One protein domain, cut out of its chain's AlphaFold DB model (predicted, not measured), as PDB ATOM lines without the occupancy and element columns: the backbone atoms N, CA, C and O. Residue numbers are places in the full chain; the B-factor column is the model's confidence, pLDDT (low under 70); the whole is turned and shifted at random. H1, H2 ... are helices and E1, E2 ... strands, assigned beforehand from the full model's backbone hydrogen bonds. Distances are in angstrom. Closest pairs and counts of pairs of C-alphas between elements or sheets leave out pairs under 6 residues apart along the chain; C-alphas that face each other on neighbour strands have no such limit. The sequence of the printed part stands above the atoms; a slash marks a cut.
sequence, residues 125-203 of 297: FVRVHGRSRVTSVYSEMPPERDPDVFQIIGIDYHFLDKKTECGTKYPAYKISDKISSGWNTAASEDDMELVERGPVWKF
ATOM      1  N   PHE A 125     -43.200 -18.064 -25.498       93.19
ATOM      2  CA  PHE A 125     -44.177 -18.610 -24.567       93.19
ATOM      3  C   PHE A 125     -43.502 -19.661 -23.694       93.19
ATOM      4  O   PHE A 125     -42.910 -20.619 -24.198       93.19
ATOM      5  N   VAL A 126     -43.596 -19.483 -22.384       93.06
ATOM      6  CA  VAL A 126     -42.922 -20.302 -21.379       93.06
ATOM      7  C   VAL A 126     -43.904 -20.760 -20.314       93.06
ATOM      8  O   VAL A 126     -44.797 -20.011 -19.924       93.06
ATOM      9  N   ARG A 127     -43.719 -21.981 -19.820       90.75
ATOM     10  CA  ARG A 127     -44.378 -22.473 -18.615       90.75
ATOM     11  C   ARG A 127     -43.472 -22.219 -17.421       90.75
ATOM     12  O   ARG A 127     -42.283 -22.518 -17.497       90.75
ATOM     13  N   VAL A 128     -44.018 -21.681 -16.333       85.00
ATOM     14  CA  VAL A 128     -43.248 -21.412 -15.108       85.00
ATOM     15  C   VAL A 128     -43.534 -22.495 -14.070       85.00
ATOM     16  O   VAL A 128     -44.675 -22.697 -13.662       85.00
ATOM     17  N   HIS A 129     -42.489 -23.197 -13.642       78.75
ATOM     18  CA  HIS A 129     -42.535 -24.302 -12.693       78.75
ATOM     19  C   HIS A 129     -42.299 -23.832 -11.256       78.75
ATOM     20  O   HIS A 129     -41.504 -22.938 -10.979       78.75
ATOM     21  N   GLY A 130     -42.963 -24.500 -10.311       61.62
ATOM     22  CA  GLY A 130     -42.839 -24.208  -8.885       61.62
ATOM     23  C   GLY A 130     -43.715 -23.035  -8.437       61.62
ATOM     24  O   GLY A 130     -43.923 -22.055  -9.142       61.62
ATOM     25  N   ARG A 131     -44.252 -23.116  -7.211       46.50
ATOM     26  CA  ARG A 131     -45.073 -22.057  -6.583       46.50
ATOM     27  C   ARG A 131     -44.251 -20.811  -6.201       46.50
ATOM     28  O   ARG A 131     -44.405 -20.266  -5.106       46.50
ATOM     29  N   SER A 132     -43.348 -20.354  -7.058       44.09
ATOM     30  CA  SER A 132     -42.548 -19.161  -6.813       44.09
ATOM     31  C   SER A 132     -43.345 -17.915  -7.201       44.09
ATOM     32  O   SER A 132     -43.195 -17.374  -8.282       44.09
ATOM     33  N   ARG A 133     -44.226 -17.461  -6.299       46.84
ATOM     34  CA  ARG A 133     -44.686 -16.056  -6.166       46.84
ATOM     35  C   ARG A 133     -45.294 -15.347  -7.393       46.84
ATOM     36  O   ARG A 133     -45.545 -14.148  -7.316       46.84
ATOM     37  N   VAL A 134     -45.617 -16.047  -8.476       45.78
ATOM     38  CA  VAL A 134     -46.385 -15.525  -9.618       45.78
ATOM     39  C   VAL A 134     -47.882 -15.565  -9.267       45.78
ATOM     40  O   VAL A 134     -48.682 -16.209  -9.930       45.78
ATOM     41  N   THR A 135     -48.303 -14.935  -8.166       41.47
ATOM     42  CA  THR A 135     -49.735 -14.671  -7.974       41.47
ATOM     43  C   THR A 135     -50.061 -13.426  -8.775       41.47
ATOM     44  O   THR A 135     -49.780 -12.312  -8.325       41.47
ATOM     45  N   SER A 136     -50.638 -13.615  -9.964       43.53
ATOM     46  CA  SER A 136     -51.447 -12.574 -10.592       43.53
ATOM     47  C   SER A 136     -52.330 -11.955  -9.505       43.53
ATOM     48  O   SER A 136     -53.086 -12.659  -8.837       43.53
ATOM     49  N   VAL A 137     -52.223 -10.641  -9.290       43.72
ATOM     50  CA  VAL A 137     -53.106  -9.926  -8.345       43.72
ATOM     51  C   VAL A 137     -54.555  -9.914  -8.866       43.72
ATOM     52  O   VAL A 137     -55.477  -9.539  -8.149       43.72
ATOM     53  N   TYR A 138     -54.767 -10.364 -10.107       42.41
ATOM     54  CA  TYR A 138     -56.068 -10.605 -10.708       42.41
ATOM     55  C   TYR A 138     -56.390 -12.098 -10.635       42.41
ATOM     56  O   TYR A 138     -55.846 -12.916 -11.375       42.41
ATOM     57  N   SER A 139     -57.291 -12.443  -9.722       39.28
ATOM     58  CA  SER A 139     -57.792 -13.791  -9.431       39.28
ATOM     59  C   SER A 139     -58.650 -14.420 -10.541       39.28
ATOM     60  O   SER A 139     -59.353 -15.391 -10.288       39.28
ATOM     61  N   GLU A 140     -58.604 -13.899 -11.765       43.75
ATOM     62  CA  GLU A 140     -59.410 -14.384 -12.884       43.75
ATOM     63  C   GLU A 140     -58.562 -14.377 -14.158       43.75
ATOM     64  O   GLU A 140     -58.590 -13.435 -14.951       43.75
ATOM     65  N   MET A 141     -57.759 -15.428 -14.346       47.81
ATOM     66  CA  MET A 141     -57.245 -15.723 -15.683       47.81
ATOM     67  C   MET A 141     -58.419 -16.177 -16.565       47.81
ATOM     68  O   MET A 141     -59.278 -16.922 -16.084       47.81
ATOM     69  N   PRO A 142     -58.490 -15.748 -17.839       47.81
ATOM     70  CA  PRO A 142     -59.507 -16.234 -18.762       47.81
ATOM     71  C   PRO A 142     -59.479 -17.772 -18.825       47.81
ATOM     72  O   PRO A 142     -58.394 -18.337 -18.964       47.81
ATOM     73  N   PRO A 143     -60.636 -18.460 -18.773       47.38
ATOM     74  CA  PRO A 143     -60.723 -19.923 -18.654       47.38
ATOM     75  C   PRO A 143     -60.130 -20.707 -19.839       47.38
ATOM     76  O   PRO A 143     -60.001 -21.924 -19.773       47.38
ATOM     77  N   GLU A 144     -59.783 -20.020 -20.925       52.06
ATOM     78  CA  GLU A 144     -59.266 -20.598 -22.168       52.06
ATOM     79  C   GLU A 144     -57.730 -20.655 -22.227       52.06
ATOM     80  O   GLU A 144     -57.176 -21.210 -23.175       52.06
ATOM     81  N   ARG A 145     -57.020 -20.077 -21.246       56.34
ATOM     82  CA  ARG A 145     -55.551 -20.079 -21.205       56.34
ATOM     83  C   ARG A 145     -55.034 -21.033 -20.141       56.34
ATOM     84  O   ARG A 145     -55.537 -21.032 -19.021       56.34
ATOM     85  N   ASP A 146     -54.009 -21.806 -20.501       65.12
ATOM     86  CA  ASP A 146     -53.193 -22.536 -19.527       65.12
ATOM     87  C   ASP A 146     -52.641 -21.499 -18.530       65.12
ATOM     88  O   ASP A 146     -51.883 -20.615 -18.947       65.12
ATOM     89  N   PRO A 147     -53.071 -21.527 -17.253       67.00
ATOM     90  CA  PRO A 147     -52.748 -20.482 -16.285       67.00
ATOM     91  C   PRO A 147     -51.251 -20.415 -15.965       67.00
ATOM     92  O   PRO A 147     -50.787 -19.418 -15.414       67.00
ATOM     93  N   ASP A 148     -50.503 -21.453 -16.336       75.88
ATOM     94  CA  ASP A 148     -49.073 -21.551 -16.086       75.88
ATOM     95  C   ASP A 148     -48.231 -21.123 -17.299       75.88
ATOM     96  O   ASP A 148     -47.002 -21.126 -17.208       75.88
ATOM     97  N   VAL A 149     -48.856 -20.741 -18.425       86.25
ATOM     98  CA  VAL A 149     -48.161 -20.279 -19.637       86.25
ATOM     99  C   VAL A 149     -48.156 -18.758 -19.718       86.25
ATOM    100  O   VAL A 149     -49.190 -18.094 -19.814       86.25
ATOM    101  N   PHE A 150     -46.950 -18.210 -19.762       88.25
ATOM    102  CA  PHE A 150     -46.677 -16.787 -19.844       88.25
ATOM    103  C   PHE A 150     -45.863 -16.467 -21.083       88.25
ATOM    104  O   PHE A 150     -45.249 -17.331 -21.703       88.25
ATOM    105  N   GLN A 151     -45.826 -15.190 -21.422       90.62
ATOM    106  CA  GLN A 151     -44.991 -14.666 -22.476       90.62
ATOM    107  C   GLN A 151     -43.876 -13.803 -21.900       90.62
ATOM    108  O   GLN A 151     -44.123 -12.959 -21.036       90.62
ATOM    109  N   ILE A 152     -42.659 -13.965 -22.411       93.19
ATOM    110  CA  ILE A 152     -41.538 -13.101 -22.041       93.19
ATOM    111  C   ILE A 152     -41.736 -11.739 -22.703       93.19
ATOM    112  O   ILE A 152     -41.856 -11.635 -23.917       93.19
ATOM    113  N   ILE A 153     -41.765 -10.667 -21.922       91.69
ATOM    114  CA  ILE A 153     -41.963  -9.295 -22.418       91.69
ATOM    115  C   ILE A 153     -40.708  -8.427 -22.307       91.69
ATOM    116  O   ILE A 153     -40.696  -7.297 -22.790       91.69
ATOM    117  N   GLY A 154     -39.658  -8.946 -21.677       92.56
ATOM    118  CA  GLY A 154     -38.362  -8.296 -21.570       92.56
ATOM    119  C   GLY A 154     -37.364  -9.170 -20.825       92.56
ATOM    120  O   GLY A 154     -37.748 -10.071 -20.080       92.56
ATOM    121  N   ILE A 155     -36.082  -8.883 -21.016       94.75
ATOM    122  CA  ILE A 155     -34.986  -9.564 -20.331       94.75
ATOM    123  C   ILE A 155     -34.112  -8.492 -19.683       94.75
ATOM    124  O   ILE A 155     -33.637  -7.567 -20.343       94.75
ATOM    125  N   ASP A 156     -33.904  -8.603 -18.376       92.81
ATOM    126  CA  ASP A 156     -32.961  -7.781 -17.629       92.81
ATOM    127  C   ASP A 156     -31.560  -8.392 -17.761       92.81
ATOM    128  O   ASP A 156     -31.051  -9.042 -16.853       92.81
ATOM    129  N   TYR A 157     -30.930  -8.182 -18.921       93.94
ATOM    130  CA  TYR A 157     -29.648  -8.798 -19.302       93.94
ATOM    131  C   TYR A 157     -28.538  -8.647 -18.247       93.94
ATOM    132  O   TYR A 157     -27.783  -9.581 -17.996       93.94
ATOM    133  N   HIS A 158     -28.493  -7.511 -17.548       89.94
ATOM    134  CA  HIS A 158     -27.540  -7.242 -16.466       89.94
ATOM    135  C   HIS A 158     -27.713  -8.135 -15.215       89.94
ATOM    136  O   HIS A 158     -26.912  -8.041 -14.279       89.94
ATOM    137  N   PHE A 159     -28.763  -8.959 -15.159       89.81
ATOM    138  CA  PHE A 159     -29.027  -9.930 -14.098       89.81
ATOM    139  C   PHE A 159     -28.797 -11.388 -14.504       89.81
ATOM    140  O   PHE A 159     -28.826 -12.232 -13.611       89.81
ATOM    141  N   LEU A 160     -28.524 -11.695 -15.779       90.56
ATOM    142  CA  LEU A 160     -28.424 -13.080 -16.271       90.56
ATOM    143  C   LEU A 160     -27.402 -13.924 -15.493       90.56
ATOM    144  O   LEU A 160     -27.717 -15.028 -15.058       90.56
ATOM    145  N   ASP A 161     -26.220 -13.365 -15.226       88.38
ATOM    146  CA  ASP A 161     -25.150 -14.065 -14.499       88.38
ATOM    147  C   ASP A 161     -25.156 -13.803 -12.985       88.38
ATOM    148  O   ASP A 161     -24.301 -14.308 -12.247       88.38
ATOM    149  N   LYS A 162     -26.097 -12.993 -12.482       87.31
ATOM    150  CA  LYS A 162     -26.128 -12.640 -11.060       87.31
ATOM    151  C   LYS A 162     -26.803 -13.726 -10.240       87.31
ATOM    152  O   LYS A 162     -27.785 -14.346 -10.645       87.31
ATOM    153  N   LYS A 163     -26.306 -13.889  -9.013       87.88
ATOM    154  CA  LYS A 163     -26.878 -14.779  -8.003       87.88
ATOM    155  C   LYS A 163     -27.225 -14.011  -6.739       87.88
ATOM    156  O   LYS A 163     -26.514 -13.079  -6.369       87.88
ATOM    157  N   THR A 164     -28.317 -14.403  -6.098       81.62
ATOM    158  CA  THR A 164     -28.712 -13.922  -4.772       81.62
ATOM    159  C   THR A 164     -27.691 -14.358  -3.716       81.62
ATOM    160  O   THR A 164     -26.834 -15.207  -3.970       81.62
ATOM    161  N   GLU A 165     -27.806 -13.830  -2.495       82.25
ATOM    162  CA  GLU A 165     -26.948 -14.231  -1.369       82.25
ATOM    163  C   GLU A 165     -27.027 -15.735  -1.051       82.25
ATOM    164  O   GLU A 165     -26.051 -16.320  -0.589       82.25
ATOM    165  N   CYS A 166     -28.162 -16.385  -1.339       81.06
ATOM    166  CA  CYS A 166     -28.329 -17.831  -1.177       81.06
ATOM    167  C   CYS A 166     -27.917 -18.648  -2.417       81.06
ATOM    168  O   CYS A 166     -28.122 -19.860  -2.450       81.06
ATOM    169  N   GLY A 167     -27.317 -18.010  -3.427       81.75
ATOM    170  CA  GLY A 167     -26.746 -18.667  -4.603       81.75
ATOM    171  C   GLY A 167     -27.741 -18.990  -5.721       81.75
ATOM    172  O   GLY A 167     -27.327 -19.557  -6.735       81.75
ATOM    173  N   THR A 168     -29.018 -18.624  -5.579       82.06
ATOM    174  CA  THR A 168     -30.019 -18.787  -6.646       82.06
ATOM    175  C   THR A 168     -29.812 -17.747  -7.745       82.06
ATOM    176  O   THR A 168     -29.419 -16.618  -7.449       82.06
ATOM    177  N   LYS A 169     -30.065 -18.100  -9.013       84.44
ATOM    178  CA  LYS A 169     -30.024 -17.130 -10.121       84.44
ATOM    179  C   LYS A 169     -31.034 -16.002  -9.884       84.44
ATOM    180  O   LYS A 169     -32.111 -16.227  -9.324       84.44
ATOM    181  N   TYR A 170     -30.683 -14.784 -10.291       87.50
ATOM    182  CA  TYR A 170     -31.634 -13.676 -10.286       87.50
ATOM    183  C   TYR A 170     -32.766 -13.923 -11.303       87.50
ATOM    184  O   TYR A 170     -32.518 -14.478 -12.375       87.50
ATOM    185  N   PRO A 171     -34.001 -13.478 -11.009       89.50
ATOM    186  CA  PRO A 171     -35.107 -13.574 -11.950       89.50
ATOM    187  C   PRO A 171     -34.951 -12.517 -13.055       89.50
ATOM    188  O   PRO A 171     -35.435 -11.395 -12.929       89.50
ATOM    189  N   ALA A 172     -34.216 -12.854 -14.114       92.12
ATOM    190  CA  ALA A 172     -33.874 -11.925 -15.192       92.12
ATOM    191  C   ALA A 172     -34.970 -11.783 -16.265       92.12
ATOM    192  O   ALA A 172     -34.935 -10.841 -17.054       92.12
ATOM    193  N   TYR A 173     -35.945 -12.694 -16.322       92.50
ATOM    194  CA  TYR A 173     -36.943 -12.720 -17.392       92.50
ATOM    195  C   TYR A 173     -38.247 -12.088 -16.925       92.50
ATOM    196  O   TYR A 173     -38.912 -12.612 -16.034       92.50
ATOM    197  N   LYS A 174     -38.638 -10.970 -17.539       91.31
ATOM    198  CA  LYS A 174     -39.937 -10.339 -17.296       91.31
ATOM    199  C   LYS A 174     -41.004 -11.082 -18.080       91.31
ATOM    200  O   LYS A 174     -40.936 -11.136 -19.307       91.31
ATOM    201  N   ILE A 175     -42.002 -11.600 -17.379       89.25
ATOM    202  CA  ILE A 175     -43.097 -12.385 -17.948       89.25
ATOM    203  C   ILE A 175     -44.443 -11.703 -17.711       89.25
ATOM    204  O   ILE A 175     -44.626 -10.959 -16.743       89.25
ATOM    205  N   SER A 176     -45.381 -11.943 -18.617       86.44
ATOM    206  CA  SER A 176     -46.732 -11.379 -18.611       86.44
ATOM    207  C   SER A 176     -47.697 -12.351 -19.283       86.44
ATOM    208  O   SER A 176     -47.290 -13.190 -20.084       86.44
ATOM    209  N   ASP A 177     -48.988 -12.216 -19.009       76.31
ATOM    210  CA  ASP A 177     -50.041 -12.944 -19.722       76.31
ATOM    211  C   ASP A 177     -50.216 -12.454 -21.178       76.31
ATOM    212  O   ASP A 177     -50.876 -13.102 -21.991       76.31
ATOM    213  N   LYS A 178     -49.631 -11.307 -21.544       70.38
ATOM    214  CA  LYS A 178     -49.660 -10.735 -22.905       70.38
ATOM    215  C   LYS A 178     -48.503  -9.764 -23.168       70.38
ATOM    216  O   LYS A 178     -48.032  -9.088 -22.252       70.38
ATOM    217  N   ILE A 179     -48.131  -9.599 -24.446       64.25
ATOM    218  CA  ILE A 179     -47.129  -8.622 -24.936       64.25
ATOM    219  C   ILE A 179     -47.434  -7.164 -24.519       64.25
ATOM    220  O   ILE A 179     -46.521  -6.338 -24.454       64.25
ATOM    221  N   SER A 180     -48.686  -6.784 -24.243       58.22
ATOM    222  CA  SER A 180     -49.082  -5.386 -23.997       58.22
ATOM    223  C   SER A 180     -49.705  -5.156 -22.620       58.22
ATOM    224  O   SER A 180     -50.473  -5.984 -22.150       58.22
ATOM    225  N   SER A 181     -49.361  -4.014 -21.999       53.81
ATOM    226  CA  SER A 181     -49.926  -3.436 -20.761       53.81
ATOM    227  C   SER A 181     -50.835  -4.387 -19.967       53.81
ATOM    228  O   SER A 181     -52.039  -4.501 -20.232       53.81
ATOM    229  N   GLY A 182     -50.228  -5.071 -19.005       61.56
ATOM    230  CA  GLY A 182     -50.847  -6.053 -18.127       61.56
ATOM    231  C   GLY A 182     -50.015  -6.217 -16.859       61.56
ATOM    232  O   GLY A 182     -49.014  -5.520 -16.669       61.56
ATOM    233  N   TRP A 183     -50.451  -7.124 -15.992       69.88
ATOM    234  CA  TRP A 183     -49.648  -7.558 -14.860       69.88
ATOM    235  C   TRP A 183     -48.353  -8.192 -15.377       69.88
ATOM    236  O   TRP A 183     -48.378  -8.968 -16.327       69.88
ATOM    237  N   ASN A 184     -47.222  -7.850 -14.769       79.44
ATOM    238  CA  ASN A 184     -45.955  -8.496 -15.068       79.44
ATOM    239  C   ASN A 184     -45.241  -8.885 -13.777       79.44
ATOM    240  O   ASN A 184     -45.456  -8.293 -12.718       79.44
ATOM    241  N   THR A 185     -44.396  -9.900 -13.884       83.69
ATOM    242  CA  THR A 185     -43.468 -10.314 -12.833       83.69
ATOM    243  C   THR A 185     -42.150 -10.741 -13.465       83.69
ATOM    244  O   THR A 185     -41.991 -10.673 -14.685       83.69
ATOM    245  N   ALA A 186     -41.204 -11.181 -12.645       87.19
ATOM    246  CA  ALA A 186     -39.945 -11.740 -13.095       87.19
ATOM    247  C   ALA A 186     -39.823 -13.221 -12.706       87.19
ATOM    248  O   ALA A 186     -40.258 -13.616 -11.623       87.19
ATOM    249  N   ALA A 187     -39.206 -14.017 -13.577       87.12
ATOM    250  CA  ALA A 187     -38.915 -15.430 -13.367       87.12
ATOM    251  C   ALA A 187     -37.426 -15.728 -13.587       87.12
ATOM    252  O   ALA A 187     -36.734 -15.044 -14.354       87.12
ATOM    253  N   SER A 188     -36.932 -16.739 -12.871       88.56
ATOM    254  CA  SER A 188     -35.600 -17.301 -13.091       88.56
ATOM    255  C   SER A 188     -35.620 -18.233 -14.295       88.56
ATOM    256  O   SER A 188     -36.626 -18.879 -14.569       88.56
ATOM    257  N   GLU A 189     -34.487 -18.339 -14.981       89.06
ATOM    258  CA  GLU A 189     -34.292 -19.294 -16.076       89.06
ATOM    259  C   GLU A 189     -34.598 -20.736 -15.662       89.06
ATOM    260  O   GLU A 189     -35.241 -21.470 -16.403       89.06
ATOM    261  N   ASP A 190     -34.154 -21.117 -14.461       88.00
ATOM    262  CA  ASP A 190     -34.244 -22.490 -13.953       88.00
ATOM    263  C   ASP A 190     -35.692 -22.897 -13.614       88.00
ATOM    264  O   ASP A 190     -35.991 -24.083 -13.486       88.00
ATOM    265  N   ASP A 191     -36.589 -21.912 -13.493       87.00
ATOM    266  CA  ASP A 191     -38.006 -22.108 -13.193       87.00
ATOM    267  C   ASP A 191     -38.863 -22.113 -14.470       87.00
ATOM    268  O   ASP A 191     -40.085 -22.102 -14.379       87.00
ATOM    269  N   MET A 192     -38.269 -22.083 -15.667       90.81
ATOM    270  CA  MET A 192     -39.011 -21.946 -16.921       90.81
ATOM    271  C   MET A 192     -38.775 -23.102 -17.888       90.81
ATOM    272  O   MET A 192     -37.673 -23.626 -18.033       90.81
ATOM    273  N   GLU A 193     -39.826 -23.449 -18.620       94.75
ATOM    274  CA  GLU A 193     -39.795 -24.375 -19.744       94.75
ATOM    275  C   GLU A 193     -40.342 -23.682 -20.989       94.75
ATOM    276  O   GLU A 193     -41.396 -23.049 -20.946       94.75
ATOM    277  N   LEU A 194     -39.640 -23.805 -22.116       96.38
ATOM    278  CA  LEU A 194     -40.107 -23.249 -23.381       96.38
ATOM    279  C   LEU A 194     -41.294 -24.072 -23.887       96.38
ATOM    280  O   LEU A 194     -41.156 -25.263 -24.150       96.38
ATOM    281  N   VAL A 195     -42.432 -23.413 -24.081       95.31
ATOM    282  CA  VAL A 195     -43.621 -24.012 -24.698       95.31
ATOM    283  C   VAL A 195     -43.599 -23.770 -26.202       95.31
ATOM    284  O   VAL A 195     -43.768 -24.702 -26.984       95.31
ATOM    285  N   GLU A 196     -43.357 -22.524 -26.617       95.00
ATOM    286  CA  GLU A 196     -43.330 -22.142 -28.028       95.00
ATOM    287  C   GLU A 196     -42.399 -20.949 -28.267       95.00
ATOM    288  O   GLU A 196     -42.359 -19.998 -27.485       95.00
ATOM    289  N   ARG A 197     -41.689 -20.966 -29.402       97.00
ATOM    290  CA  ARG A 197     -40.942 -19.799 -29.874       97.00
ATOM    291  C   ARG A 197     -41.866 -18.645 -30.250       97.00
ATOM    292  O   ARG A 197     -42.830 -18.796 -31.002       97.00
ATOM    293  N   GLY A 198     -41.505 -17.471 -29.758       94.62
ATOM    294  CA  GLY A 198     -42.222 -16.226 -29.936       94.62
ATOM    295  C   GLY A 198     -41.993 -15.561 -31.289       94.62
ATOM    296  O   GLY A 198     -41.101 -15.946 -32.049       94.62
ATOM    297  N   PRO A 199     -42.764 -14.499 -31.586       94.31
ATOM    298  CA  PRO A 199     -42.658 -13.772 -32.847       94.31
ATOM    299  C   PRO A 199     -41.293 -13.092 -33.032       94.31
ATOM    300  O   PRO A 199     -40.820 -12.996 -34.158       94.31
ATOM    301  N   VAL A 200     -40.619 -12.665 -31.956       95.38
ATOM    302  CA  VAL A 200     -39.277 -12.064 -32.063       95.38
ATOM    303  C   VAL A 200     -38.263 -13.108 -32.520       95.38
ATOM    304  O   VAL A 200     -37.555 -12.871 -33.491       95.38
ATOM    305  N   TRP A 201     -38.212 -14.275 -31.866       97.06
ATOM    306  CA  TRP A 201     -37.317 -15.355 -32.286       97.06
ATOM    307  C   TRP A 201     -37.587 -15.745 -33.742       97.06
ATOM    308  O   TRP A 201     -36.655 -15.774 -34.544       97.06
ATOM    309  N   LYS A 202     -38.865 -15.932 -34.103       97.25
ATOM    310  CA  LYS A 202     -39.283 -16.263 -35.471       97.25
ATOM    311  C   LYS A 202     -38.816 -15.215 -36.490       97.25
ATOM    312  O   LYS A 202     -38.241 -15.584 -37.509       97.25
ATOM    313  N   PHE A 203     -38.951 -13.922 -36.182       95.75
ATOM    314  CA  PHE A 203     -38.487 -12.827 -37.044       95.75
ATOM    315  C   PHE A 203     -36.986 -12.912 -37.346       95.75
ATOM    316  O   PHE A 203     -36.586 -12.878 -38.505       95.75
TER     317      PHE A 203
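AT A GLANCE: This is residues 125 to 203 of the 297 residues of an uncharacterized protein of Candidatus Buchananbacteria bacterium RBG_13_36_9 (UniProt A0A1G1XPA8). There is little regular structure here: one small, strongly twisted sheet, with long loops 129 to 148 and 156 to 172 reaching away from it and a short helix, H1, off the sheet. The 79 printed residues, under half in named elements, are mostly strand, in the order E1 E2 E3 E4 E5 H1; the antiparallel sheet runs E4 E3 E2 E1 E5. The whole is compact, with radius of gyration of the C-alphas 12.9 A and spans 38 by 33 by 21 A.

HOW THE PARTS SIT: Start with E1, residues 125 to 128, and E2, residues 149 to 155, a hairpin: N 126 and O 150 are 2.8 A apart. E2 and E3, residues 173 to 176, form another, with N 153 and O 174 at 2.8 A. E4, residues 184 to 187, completes a meander, each strand antiparallel neighbour of the one before; E3 and E4 are a hairpin, with N 175 and O 185 at 2.8 A. Edge strand E5, residues 192 to 196, is antiparallel to E1, with N 127 and O 193 at 2.8 A. H1, residues 199 to 203, is not on the sheet; its O i to N i+4 pair is within hydrogen-bond range.

IN THESE COORDINATES: Find C-alpha 125 at (-44.177, -18.610, -24.567), where E1 begins; E2 is 17.0 A long from first to last C-alpha, and H1 ends at C-alpha 203 at (-38.487, -12.827, -37.044).

THE WHOLE: The printed part has no cut; the links E1 to E2 and E2 to E3 are long, and pLDDT is under 70 at residues 130 to 147 and 179 to 183.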